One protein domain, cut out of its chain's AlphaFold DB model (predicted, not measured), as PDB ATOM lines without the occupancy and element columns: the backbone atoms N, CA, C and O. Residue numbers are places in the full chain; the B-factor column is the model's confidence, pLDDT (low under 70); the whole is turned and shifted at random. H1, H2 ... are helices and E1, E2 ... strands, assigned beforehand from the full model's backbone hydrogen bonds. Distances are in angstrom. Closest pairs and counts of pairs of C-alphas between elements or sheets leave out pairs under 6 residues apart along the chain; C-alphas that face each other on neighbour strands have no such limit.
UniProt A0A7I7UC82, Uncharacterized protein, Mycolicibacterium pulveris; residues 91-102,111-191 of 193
ATOM      1  N   ARG A  91     218.898 191.681 218.183       64.56
ATOM      2  CA  ARG A  91     219.125 192.937 218.907       64.56
ATOM      3  C   ARG A  91     218.466 192.942 220.300       64.56
ATOM      4  O   ARG A  91     219.004 193.555 221.216       64.56
ATOM      5  N   LEU A  92     217.315 192.285 220.491       64.06
ATOM      6  CA  LEU A  92     216.730 192.097 221.828       64.06
ATOM      7  C   LEU A  92     217.618 191.163 222.653       64.06
ATOM      8  O   LEU A  92     217.822 191.409 223.839       64.06
ATOM      9  N   GLN A  93     218.186 190.135 222.022       64.50
ATOM     10  CA  GLN A  93     219.175 189.269 222.657       64.50
ATOM     11  C   GLN A  93     220.448 190.037 223.031       64.50
ATOM     12  O   GLN A  93     220.961 189.779 224.108       64.50
ATOM     13  N   ASP A  94     220.901 191.008 222.233       66.88
ATOM     14  CA  ASP A  94     222.053 191.866 222.539       66.88
ATOM     15  C   ASP A  94     221.769 192.812 223.708       66.88
ATOM     16  O   ASP A  94     222.586 192.917 224.615       66.88
ATOM     17  N   VAL A  95     220.598 193.461 223.742       66.94
ATOM     18  CA  VAL A  95     220.199 194.329 224.870       66.94
ATOM     19  C   VAL A  95     220.092 193.523 226.163       66.94
ATOM     20  O   VAL A  95     220.548 193.963 227.219       66.94
ATOM     21  N   ILE A  96     219.531 192.316 226.075       65.38
ATOM     22  CA  ILE A  96     219.537 191.349 227.171       65.38
ATOM     23  C   ILE A  96     221.000 191.022 227.519       65.38
ATOM     24  O   ILE A  96     221.434 191.264 228.640       65.38
ATOM     25  N   ALA A  97     221.804 190.553 226.573       67.56
ATOM     26  CA  ALA A  97     223.181 190.131 226.799       67.56
ATOM     27  C   ALA A  97     224.046 191.234 227.428       67.56
ATOM     28  O   ALA A  97     224.659 190.985 228.460       67.56
ATOM     29  N   GLU A  98     224.067 192.458 226.897       70.81
ATOM     30  CA  GLU A  98     224.805 193.597 227.466       70.81
ATOM     31  C   GLU A  98     224.417 193.870 228.924       70.81
ATOM     32  O   GLU A  98     225.285 194.141 229.759       70.81
ATOM     33  N   ARG A  99     223.127 193.742 229.257       66.06
ATOM     34  CA  ARG A  99     222.635 193.938 230.623       66.06
ATOM     35  C   ARG A  99     223.015 192.776 231.541       66.06
ATOM     36  O   ARG A  99     223.449 192.998 232.671       66.06
ATOM     37  N   PHE A 100     222.904 191.549 231.044       63.41
ATOM     38  CA  PHE A 100     223.181 190.323 231.791       63.41
ATOM     39  C   PHE A 100     224.682 189.981 231.878       63.41
ATOM     40  O   PHE A 100     225.085 189.228 232.762       63.41
ATOM     41  N   HIS A 101     225.543 190.557 231.034       59.78
ATOM     42  CA  HIS A 101     226.993 190.320 231.060       59.78
ATOM     43  C   HIS A 101     227.716 190.996 232.241       59.78
ATOM     44  O   HIS A 101     228.869 190.656 232.517       59.78
ATOM     45  N   GLY A 102     227.059 191.910 232.965       53.84
ATOM     46  CA  GLY A 102     227.624 192.580 234.141       53.84
ATOM     47  C   GLY A 102     227.316 191.909 235.484       53.84
ATOM     48  O   GLY A 102     228.067 192.101 236.444       53.84
ATOM     49  N   LEU A 111     210.972 184.650 241.253       58.75
ATOM     50  CA  LEU A 111     210.149 185.122 240.125       58.75
ATOM     51  C   LEU A 111     210.012 186.656 240.091       58.75
ATOM     52  O   LEU A 111     209.726 187.215 239.033       58.75
ATOM     53  N   GLU A 112     210.195 187.325 241.233       68.62
ATOM     54  CA  GLU A 112     210.092 188.783 241.360       68.62
ATOM     55  C   GLU A 112     211.299 189.483 240.714       68.62
ATOM     56  O   GLU A 112     211.101 190.404 239.920       68.62
ATOM     57  N   ASP A 113     212.517 188.971 240.923       68.19
ATOM     58  CA  ASP A 113     213.736 189.529 240.311       68.19
ATOM     59  C   ASP A 113     213.724 189.365 238.784       68.19
ATOM     60  O   ASP A 113     214.091 190.273 238.037       68.19
ATOM     61  N   PHE A 114     213.228 188.227 238.282       67.12
ATOM     62  CA  PHE A 114     213.106 188.005 236.840       67.12
ATOM     63  C   PHE A 114     212.119 188.981 236.182       67.12
ATOM     64  O   PHE A 114     212.367 189.466 235.078       67.12
ATOM     65  N   ALA A 115     211.003 189.283 236.852       70.81
ATOM     66  CA  ALA A 115     210.004 190.212 236.338       70.81
ATOM     67  C   ALA A 115     210.532 191.654 236.277       70.81
ATOM     68  O   ALA A 115     210.273 192.349 235.291       70.81
ATOM     69  N   GLU A 116     211.288 192.091 237.289       75.81
ATOM     70  CA  GLU A 116     211.921 193.415 237.307       75.81
ATOM     71  C   GLU A 116     212.961 193.548 236.188       75.81
ATOM     72  O   GLU A 116     212.914 194.500 235.407       75.81
ATOM     73  N   ILE A 117     213.817 192.540 236.014       69.56
ATOM     74  CA  ILE A 117     214.844 192.559 234.966       69.56
ATOM     75  C   ILE A 117     214.223 192.500 233.570       69.56
ATOM     76  O   ILE A 117     214.658 193.215 232.669       69.56
ATOM     77  N   ALA A 118     213.180 191.692 233.374       69.19
ATOM     78  CA  ALA A 118     212.451 191.665 232.111       69.19
ATOM     79  C   ALA A 118     211.791 193.023 231.809       69.19
ATOM     80  O   ALA A 118     211.773 193.457 230.655       69.19
ATOM     81  N   ALA A 119     211.266 193.712 232.828       71.88
ATOM     82  CA  ALA A 119     210.680 195.040 232.673       71.88
ATOM     83  C   ALA A 119     211.729 196.113 232.337       71.88
ATOM     84  O   ALA A 119     211.449 196.992 231.515       71.88
ATOM     85  N   ASP A 120     212.919 196.036 232.932       72.75
ATOM     86  CA  ASP A 120     214.046 196.922 232.631       72.75
ATOM     87  C   ASP A 120     214.617 196.657 231.233       72.75
ATOM     88  O   ASP A 120     214.681 197.580 230.426       72.75
ATOM     89  N   ALA A 121     214.894 195.399 230.879       69.44
ATOM     90  CA  ALA A 121     215.344 195.030 229.535       69.44
ATOM     91  C   ALA A 121     214.329 195.458 228.459       69.44
ATOM     92  O   ALA A 121     214.706 195.951 227.398       69.44
ATOM     93  N   ALA A 122     213.026 195.346 228.742       70.19
ATOM     94  CA  ALA A 122     211.982 195.839 227.847       70.19
ATOM     95  C   ALA A 122     211.946 197.375 227.744       70.19
ATOM     96  O   ALA A 122     211.533 197.903 226.707       70.19
ATOM     97  N   ARG A 123     212.336 198.106 228.794       72.94
ATOM     98  CA  ARG A 123     212.443 199.573 228.781       72.94
ATOM     99  C   ARG A 123     213.644 200.015 227.953       72.94
ATOM    100  O   ARG A 123     213.459 200.831 227.052       72.94
ATOM    101  N   ASP A 124     214.804 199.421 228.202       71.62
ATOM    102  CA  ASP A 124     216.051 199.703 227.485       71.62
ATOM    103  C   ASP A 124     215.893 199.374 225.994       71.62
ATOM    104  O   ASP A 124     216.238 200.172 225.121       71.62
ATOM    105  N   TRP A 125     215.241 198.246 225.693       73.00
ATOM    106  CA  TRP A 125     214.853 197.878 224.333       73.00
ATOM    107  C   TRP A 125     213.970 198.940 223.668       73.00
ATOM    108  O   TRP A 125     214.247 199.374 222.549       73.00
ATOM    109  N   ARG A 126     212.910 199.399 224.350       73.06
ATOM    110  CA  ARG A 126     212.025 200.449 223.812       73.06
ATOM    111  C   ARG A 126     212.771 201.748 223.561       73.06
ATOM    112  O   ARG A 126     212.503 202.393 222.552       73.06
ATOM    113  N   GLU A 127     213.678 202.130 224.452       73.44
ATOM    114  CA  GLU A 127     214.487 203.335 224.290       73.44
ATOM    115  C   GLU A 127     215.401 203.225 223.063       73.44
ATOM    116  O   GLU A 127     215.404 204.124 222.220       73.44
ATOM    117  N   ALA A 128     216.081 202.087 222.896       74.75
ATOM    118  CA  ALA A 128     216.963 201.819 221.760       74.75
ATOM    119  C   ALA A 128     216.233 201.699 220.407       74.75
ATOM    120  O   ALA A 128     216.861 201.837 219.354       74.75
ATOM    121  N   CYS A 129     214.931 201.411 220.431       81.44
ATOM    122  CA  CYS A 129     214.080 201.259 219.251       81.44
ATOM    123  C   CYS A 129     213.192 202.478 218.974       81.44
ATOM    124  O   CYS A 129     212.417 202.453 218.014       81.44
ATOM    125  N   MET A 130     213.262 203.534 219.789       88.31
ATOM    126  CA  MET A 130     212.407 204.701 219.606       88.31
ATOM    127  C   MET A 130     212.888 205.554 218.431       88.31
ATOM    128  O   MET A 130     214.003 206.076 218.432       88.31
ATOM    129  N   ILE A 131     212.012 205.736 217.446       89.31
ATOM    130  CA  ILE A 131     212.262 206.573 216.273       89.31
ATOM    131  C   ILE A 131     211.793 207.988 216.599       89.31
ATOM    132  O   ILE A 131     210.655 208.193 217.024       89.31
ATOM    133  N   ARG A 132     212.686 208.968 216.455       87.81
ATOM    134  CA  ARG A 132     212.457 210.362 216.877       87.81
ATOM    135  C   ARG A 132     212.362 211.344 215.717       87.81
ATOM    136  O   ARG A 132     211.969 212.485 215.931       87.81
ATOM    137  N   THR A 133     212.783 210.928 214.530       89.94
ATOM    138  CA  THR A 133     212.965 211.801 213.365       89.94
ATOM    139  C   THR A 133     212.486 211.100 212.100       89.94
ATOM    140  O   THR A 133     212.470 209.867 212.046       89.94
ATOM    141  N   VAL A 134     212.113 211.887 211.091       88.50
ATOM    142  CA  VAL A 134     211.693 211.373 209.779       88.50
ATOM    143  C   VAL A 134     212.861 210.663 209.101       88.50
ATOM    144  O   VAL A 134     212.690 209.581 208.555       88.50
ATOM    145  N   GLU A 135     214.079 211.181 209.244       88.62
ATOM    146  CA  GLU A 135     215.279 210.594 208.647       88.62
ATOM    147  C   GLU A 135     215.571 209.196 209.203       88.62
ATOM    148  O   GLU A 135     215.948 208.296 208.456       88.62
ATOM    149  N   GLN A 136     215.375 208.989 210.508       89.50
ATOM    150  CA  GLN A 136     215.494 207.659 211.116       89.50
ATOM    151  C   GLN A 136     214.411 206.706 210.613       89.50
ATOM    152  O   GLN A 136     214.683 205.520 210.443       89.50
ATOM    153  N   LEU A 137     213.196 207.213 210.402       89.81
ATOM    154  CA  LEU A 137     212.081 206.433 209.884       89.81
ATOM    155  C   LEU A 137     212.333 206.021 208.424       89.81
ATOM    156  O   LEU A 137     212.162 204.856 208.075       89.81
ATOM    157  N   ASP A 138     212.800 206.945 207.587       88.62
ATOM    158  CA  ASP A 138     213.068 206.706 206.168       88.62
ATOM    159  C   ASP A 138     214.327 205.886 205.899       88.62
ATOM    160  O   ASP A 138     214.397 205.198 204.879       88.62
ATOM    161  N   ALA A 139     215.296 205.912 206.816       90.25
ATOM    162  CA  ALA A 139     216.476 205.056 206.753       90.25
ATOM    163  C   ALA A 139     216.158 203.569 206.983       90.25
ATOM    164  O   ALA A 139     217.022 202.723 206.740       90.25
ATOM    165  N   LEU A 140     214.949 203.228 207.451       89.69
ATOM    166  CA  LEU A 140     214.574 201.835 207.662       89.69
ATOM    167  C   LEU A 140     214.403 201.088 206.333       89.69
ATOM    168  O   LEU A 140     213.743 201.584 205.412       89.69
ATOM    169  N   PRO A 141     214.943 199.863 206.231       89.75
ATOM    170  CA  PRO A 141     214.811 199.055 205.032       89.75
ATOM    171  C   PRO A 141     213.367 198.591 204.817       89.75
ATOM    172  O   PRO A 141     212.553 198.498 205.743       89.75
ATOM    173  N   ALA A 142     213.060 198.236 203.569       87.44
ATOM    174  CA  ALA A 142     211.797 197.595 203.232       87.44
ATOM    175  C   ALA A 142     211.611 196.302 204.042       87.44
ATOM    176  O   ALA A 142     212.540 195.519 204.225       87.44
ATOM    177  N   GLY A 143     210.391 196.088 204.524       84.50
ATOM    178  CA  GLY A 143     210.025 194.985 205.402       84.50
ATOM    179  C   GLY A 143     210.059 195.334 206.888       84.50
ATOM    180  O   GLY A 143     209.368 194.652 207.641       84.50
ATOM    181  N   ALA A 144     210.778 196.382 207.315       88.19
ATOM    182  CA  ALA A 144     210.830 196.790 208.720       88.19
ATOM    183  C   ALA A 144     209.423 197.020 209.295       88.19
ATOM    184  O   ALA A 144     208.552 197.566 208.615       88.19
ATOM    185  N   VAL A 145     209.203 196.620 210.546       88.31
ATOM    186  CA  VAL A 145     207.910 196.759 211.222       88.31
ATOM    187  C   VAL A 145     208.056 197.721 212.384       88.31
ATOM    188  O   VAL A 145     208.911 197.540 213.255       88.31
ATOM    189  N   ILE A 146     207.191 198.723 212.421       89.50
ATOM    190  CA  ILE A 146     207.109 199.704 213.497       89.50
ATOM    191  C   ILE A 146     205.750 199.616 214.181       89.50
ATOM    192  O   ILE A 146     204.748 199.211 213.589       89.50
ATOM    193  N   ARG A 147     205.706 200.057 215.432       89.19
ATOM    194  CA  ARG A 147     204.472 200.350 216.149       89.19
ATOM    195  C   ARG A 147     204.340 201.855 216.304       89.19
ATOM    196  O   ARG A 147     205.271 202.494 216.784       89.19
ATOM    197  N   VAL A 148     203.177 202.390 215.959       88.12
ATOM    198  CA  VAL A 148     202.821 203.802 216.086       88.12
ATOM    199  C   VAL A 148     201.744 203.955 217.160       88.12
ATOM    200  O   VAL A 148     200.651 203.377 217.089       88.12
ATOM    201  N   GLY A 149     202.063 204.725 218.197       87.38
ATOM    202  CA  GLY A 149     201.211 204.930 219.360       87.38
ATOM    203  C   GLY A 149     200.858 203.620 220.072       87.38
ATOM    204  O   GLY A 149     201.686 202.727 220.255       87.38
ATOM    205  N   ARG A 150     199.597 203.502 220.510       79.19
ATOM    206  CA  ARG A 150     199.121 202.354 221.305       79.19
ATOM    207  C   ARG A 150     198.648 201.151 220.489       79.19
ATOM    208  O   ARG A 150     198.336 200.132 221.099       79.19
ATOM    209  N   GLY A 151     198.557 201.243 219.163       74.62
ATOM    210  CA  GLY A 151     197.912 200.171 218.397       74.62
ATOM    211  C   GLY A 151     198.107 200.165 216.887       74.62
ATOM    212  O   GLY A 151     197.669 199.207 216.262       74.62
ATOM    213  N   GLY A 152     198.755 201.169 216.292       84.56
ATOM    214  CA  GLY A 152     199.128 201.091 214.882       84.56
ATOM    215  C   GLY A 152     200.341 200.186 214.731       84.56
ATOM    216  O   GLY A 152     201.335 200.397 215.418       84.56
ATOM    217  N   VAL A 153     200.277 199.186 213.860       87.50
ATOM    218  CA  VAL A 153     201.454 198.429 213.420       87.50
ATOM    219  C   VAL A 153     201.586 198.683 211.935       87.50
ATOM    220  O   VAL A 153     200.619 198.494 211.206       87.50
ATOM    221  N   LEU A 154     202.754 199.146 211.507       87.94
ATOM    222  CA  LEU A 154     203.016 199.479 210.115       87.94
ATOM    223  C   LEU A 154     204.243 198.719 209.635       87.94
ATOM    224  O   LEU A 154     205.226 198.590 210.363       87.94
ATOM    225  N   GLN A 155     204.192 198.255 208.397       89.75
ATOM    226  CA  GLN A 155     205.316 197.653 207.703       89.75
ATOM    227  C   GLN A 155     205.825 198.603 206.617       89.75
ATOM    228  O   GLN A 155     205.037 199.194 205.872       89.75
ATOM    229  N   ARG A 156     207.146 198.744 206.505       90.25
ATOM    230  CA  ARG A 156     207.783 199.526 205.446       90.25
ATOM    231  C   ARG A 156     207.639 198.791 204.117       90.25
ATOM    232  O   ARG A 156     208.226 197.728 203.928       90.25
ATOM    233  N   GLY A 157     206.873 199.351 203.190       85.12
ATOM    234  CA  GLY A 157     206.844 198.906 201.799       85.12
ATOM    235  C   GLY A 157     207.876 199.648 200.947       85.12
ATOM    236  O   GLY A 157     208.726 200.371 201.458       85.12
ATOM    237  N   ARG A 158     207.795 199.495 199.620       83.62
ATOM    238  CA  ARG A 158     208.736 200.151 198.686       83.62
ATOM    239  C   ARG A 158     208.582 201.671 198.613       83.62
ATOM    240  O   ARG A 158     209.539 202.348 198.262       83.62
ATOM    241  N   SER A 159     207.387 202.184 198.882       81.50
ATOM    242  CA  SER A 159     207.028 203.588 198.657       81.50
ATOM    243  C   SER A 159     206.358 204.256 199.857       81.50
ATOM    244  O   SER A 159     205.878 205.372 199.721       81.50
ATOM    245  N   GLY A 160     206.258 203.583 201.007       86.69
ATOM    246  CA  GLY A 160     205.504 204.106 202.146       86.69
ATOM    247  C   GLY A 160     205.334 203.108 203.286       86.69
ATOM    248  O   GLY A 160     205.929 202.025 203.274       86.69
ATOM    249  N   TRP A 161     204.528 203.488 204.276       87.06
ATOM    250  CA  TRP A 161     204.201 202.673 205.446       87.06
ATOM    251  C   TRP A 161     202.798 202.089 205.339       87.06
ATOM    252  O   TRP A 161     201.842 202.824 205.116       87.06
ATOM    253  N   PHE A 162     202.660 200.780 205.526       86.19
ATOM    254  CA  PHE A 162     201.399 200.072 205.305       86.19
ATOM    255  C   PHE A 162     200.921 199.395 206.582       86.19
ATOM    256  O   PHE A 162     201.676 198.669 207.226       86.19
ATOM    257  N   SER A 163     199.656 199.612 206.936       83.75
ATOM    258  CA  SER A 163     199.003 198.869 208.013       83.75
ATOM    259  C   SER A 163     198.490 197.527 207.482       83.75
ATOM    260  O   SER A 163     197.996 197.481 206.351       83.75
ATOM    261  N   PRO A 164     198.542 196.436 208.264       74.06
ATOM    262  CA  PRO A 164     197.909 195.178 207.890       74.06
ATOM    263  C   PRO A 164     196.442 195.383 207.480       74.06
ATOM    264  O   PRO A 164     195.637 195.908 208.250       74.06
ATOM    265  N   GLY A 165     196.096 194.965 206.258       64.69
ATOM    266  CA  GLY A 165     194.733 195.057 205.722       64.69
ATOM    267  C   GLY A 165     194.345 196.406 205.107       64.69
ATOM    268  O   GLY A 165     193.182 196.572 204.749       64.69
ATOM    269  N   PHE A 166     195.280 197.351 204.961       62.19
ATOM    270  CA  PHE A 166     195.049 198.620 204.264       62.19
ATOM    271  C   PHE A 166     195.971 198.765 203.048       62.19
ATOM    272  O   PHE A 166     197.175 198.540 203.139       62.19
ATOM    273  N   GLU A 167     195.401 199.184 201.917       55.44
ATOM    274  CA  GLU A 167     196.132 199.396 200.654       55.44
ATOM    275  C   GLU A 167     196.732 200.806 200.532       55.44
ATOM    276  O   GLU A 167     197.590 201.052 199.687       55.44
ATOM    277  N   VAL A 168     196.302 201.740 201.386       63.38
ATOM    278  CA  VAL A 168     196.777 203.126 201.357       63.38
ATOM    279  C   VAL A 168     197.977 203.268 202.286       63.38
ATOM    280  O   VAL A 168     197.879 203.019 203.488       63.38
ATOM    281  N   GLY A 169     199.109 203.669 201.709       73.12
ATOM    282  CA  GLY A 169     200.316 203.979 202.462       73.12
ATOM    283  C   GLY A 169     200.173 205.285 203.245       73.12
ATOM    284  O   GLY A 169     199.577 206.242 202.754       73.12
ATOM    285  N   GLN A 170     200.730 205.326 204.451       78.19
ATOM    286  CA  GLN A 170     200.965 206.559 205.198       78.19
ATOM    287  C   GLN A 170     202.358 207.107 204.882       78.19
ATOM    288  O   GLN A 170     203.313 206.333 204.716       78.19
ATOM    289  N   ASP A 171     202.459 208.433 204.804       82.19
ATOM    290  CA  ASP A 171     203.737 209.124 204.673       82.19
ATOM    291  C   ASP A 171     204.496 209.103 206.011       82.19
ATOM    292  O   ASP A 171     203.897 209.129 207.090       82.19
ATOM    293  N   GLY A 172     205.822 209.017 205.946       78.62
ATOM    294  CA  GLY A 172     206.684 209.043 207.125       78.62
ATOM    295  C   GLY A 172     206.624 210.380 207.863       78.62
ATOM    296  O   GLY A 172     206.668 210.396 209.096       78.62
ATOM    297  N   GLU A 173     206.467 211.481 207.126       81.31
ATOM    298  CA  GLU A 173     206.337 212.828 207.692       81.31
ATOM    299  C   GLU A 173     205.094 212.929 208.584       81.31
ATOM    300  O   GLU A 173     205.218 213.233 209.772       81.31
ATOM    301  N   ASP A 174     203.925 212.530 208.072       82.94
ATOM    302  CA  ASP A 174     202.658 212.527 208.818       82.94
ATOM    303  C   ASP A 174     202.747 211.712 210.121       82.94
ATOM    304  O   ASP A 174     202.186 212.087 211.157       82.94
ATOM    305  N   LEU A 175     203.466 210.585 210.091       83.12
ATOM    306  CA  LEU A 175     203.642 209.722 211.258       83.12
ATOM    307  C   LEU A 175     204.438 210.409 212.365       83.12
ATOM    308  O   LEU A 175     204.038 210.340 213.530       83.12
ATOM    309  N   VAL A 176     205.536 211.081 212.022       84.88
ATOM    310  CA  VAL A 176     206.377 211.786 213.002       84.88
ATOM    311  C   VAL A 176     205.696 213.073 213.474       84.88
ATOM    312  O   VAL A 176     205.676 213.350 214.676       84.88
ATOM    313  N   GLU A 177     205.074 213.826 212.564       85.50
ATOM    314  CA  GLU A 177     204.360 215.070 212.876       85.50
ATOM    315  C   GLU A 177     203.128 214.850 213.756       85.50
ATOM    316  O   GLU A 177     202.785 215.713 214.569       85.50
ATOM    317  N   SER A 178     202.505 213.667 213.682       84.25
ATOM    318  CA  SER A 178     201.409 213.291 214.584       84.25
ATOM    319  C   SER A 178     201.807 213.305 216.069       84.25
ATOM    320  O   SER A 178     200.936 213.290 216.944       84.25
ATOM    321  N   GLY A 179     203.112 213.310 216.372       86.25
ATOM    322  CA  GLY A 179     203.645 213.224 217.731       86.25
ATOM    323  C   GLY A 179     203.418 211.859 218.384       86.25
ATOM    324  O   GLY A 179     203.604 211.716 219.596       86.25
ATOM    325  N   ALA A 180     202.988 210.857 217.611       85.75
ATOM    326  CA  ALA A 180     202.815 209.502 218.098       85.75
ATOM    327  C   ALA A 180     204.168 208.868 218.449       85.75
ATOM    328  O   ALA A 180     205.182 209.085 217.794       85.75
ATOM    329  N   GLU A 181     204.177 208.041 219.493       89.25
ATOM    330  CA  GLU A 181     205.353 207.247 219.848       89.25
ATOM    331  C   GLU A 181     205.596 206.191 218.764       89.25
ATOM    332  O   GLU A 181     204.757 205.310 218.571       89.25
ATOM    333  N   ILE A 182     206.734 206.271 218.071       88.81
ATOM    334  CA  ILE A 182     207.121 205.296 217.050       88.81
ATOM    335  C   ILE A 182     208.227 204.404 217.607       88.81
ATOM    336  O   ILE A 182     209.291 204.878 218.008       88.81
ATOM    337  N   VAL A 183     207.976 203.098 217.621       88.56
ATOM    338  CA  VAL A 183     208.917 202.089 218.115       88.56
ATOM    339  C   VAL A 183     209.197 201.087 217.007       88.56
ATOM    340  O   VAL A 183     208.266 200.487 216.472       88.56
ATOM    341  N   LEU A 184     210.471 200.871 216.683       88.00
ATOM    342  CA  LEU A 184     210.901 199.783 215.811       88.00
ATOM    343  C   LEU A 184     210.647 198.439 216.505       88.00
ATOM    344  O   LEU A 184     211.211 198.157 217.559       88.00
ATOM    345  N   VAL A 185     209.782 197.615 215.921       86.06
ATOM    346  CA  VAL A 185     209.418 196.295 216.459       86.06
ATOM    347  C   VAL A 185     210.228 195.195 215.791       86.06
ATOM    348  O   VAL A 185     210.580 194.219 216.449       86.06
ATOM    349  N   TRP A 186     210.532 195.349 214.503       85.56
ATOM    350  CA  TRP A 186     211.290 194.372 213.733       85.56
ATOM    351  C   TRP A 186     212.096 195.029 212.614       85.56
ATOM    352  O   TRP A 186     211.631 195.977 211.980       85.56
ATOM    353  N   HIS A 187     213.275 194.480 212.344       85.44
ATOM    354  CA  HIS A 187     214.156 194.878 211.253       85.44
ATOM    355  C   HIS A 187     214.549 193.634 210.439       85.44
ATOM    356  O   HIS A 187     214.859 192.617 211.053       85.44
ATOM    357  N   PRO A 188     214.582 193.681 209.098       78.88
ATOM    358  CA  PRO A 188     214.904 192.518 208.267       78.88
ATOM    359  C   PRO A 188     216.281 191.927 208.539       78.88
ATOM    360  O   PRO A 188     216.392 190.723 208.700       78.88
ATOM    361  N   ASP A 189     217.298 192.756 208.748       76.50
ATOM    362  CA  ASP A 189     218.649 192.264 209.065       76.50
ATOM    363  C   ASP A 189     218.749 191.501 210.406       76.50
ATOM    364  O   ASP A 189     219.813 190.999 210.759       76.50
ATOM    365  N   TRP A 190     217.663 191.434 211.186       75.69
ATOM    366  CA  TRP A 190     217.573 190.618 212.396       75.69
ATOM    367  C   TRP A 190     217.253 189.147 212.111       75.69
ATOM    368  O   TRP A 190     217.406 188.343 213.022       75.69
ATOM    369  N   SER A 191     216.781 188.768 210.918       63.25
ATOM    370  CA  SER A 191     216.498 187.353 210.610       63.25
ATOM    371  C   SER A 191     217.730 186.551 210.196       63.25
ATOM    372  O   SER A 191     217.691 185.325 210.242       63.25
TER     373      SER A 191
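What this domain is: This is residues 91 to 102 and 111 to 191 of the 193 residues of an uncharacterized protein of Mycolicibacterium pulveris (UniProt A0A7I7UC82). Look for two lobes: a small three-stranded sheet with short helices H3 and H4 packed together near it, and a pair of helices, H1 and H2, that touch at a steep angle. H2 reaches the sheet with its last residues, while its residues 111 to 116 stick out. The printed part has 93 residues, in the order H1 H2 H3 E1 E2 H4 E3; the class is mixed and the sheet, E2 E1 E3, is antiparallel. It is only just loose, close to compact, with a radius of gyration of the C-alphas of 14.9 A, and elongated, spanning 44 by 25 by 25 A.

Where its parts are: Find C-alpha 91 at (219.125, 192.937, 218.907), where H1, residues 91 to 100, begins and runs 13.8 A. H2, residues 111 to 128, runs 25.7 A. Next come H3, residues 134 to 138, E1, 145 to 148, E2, 152 to 156, and H4, 172 to 177. E3, residues 182 to 186, runs 12.2 A to C-alpha 186 at (211.290, 194.372, 213.733).

How they stand to each other: In the hairpin E1 and E2, find N 146 and O 154 2.8 A apart; between E1 and E3, N 147 and O 183 are 2.8 A apart. E2, H4 and E3 form a split strand-helix-strand unit, two same-way strands with E1 between them and a right-handed crossover. H2 only grazes the sheet, with residues 125 to 128. H1 touches residues 121 to 125 of H2, closest at C-alphas 96 and 121, 6.1 A. H3 touches H4, closest at C-alphas 134 and 173, 5.9 A. In H1, H2, H3 and H4 every O i to N i+4 pair is within hydrogen-bond range.

The domain as a whole: The farthest C-alphas, Gly 102 and Glu 167, are 46.5 A apart. Residues 103 to 110 are not printed; the gap is 19.9 A. E2 to H4 is a long link. Mean pLDDT of the printed part is 78.5, and 23 residues are under 70, among them 91 to 97.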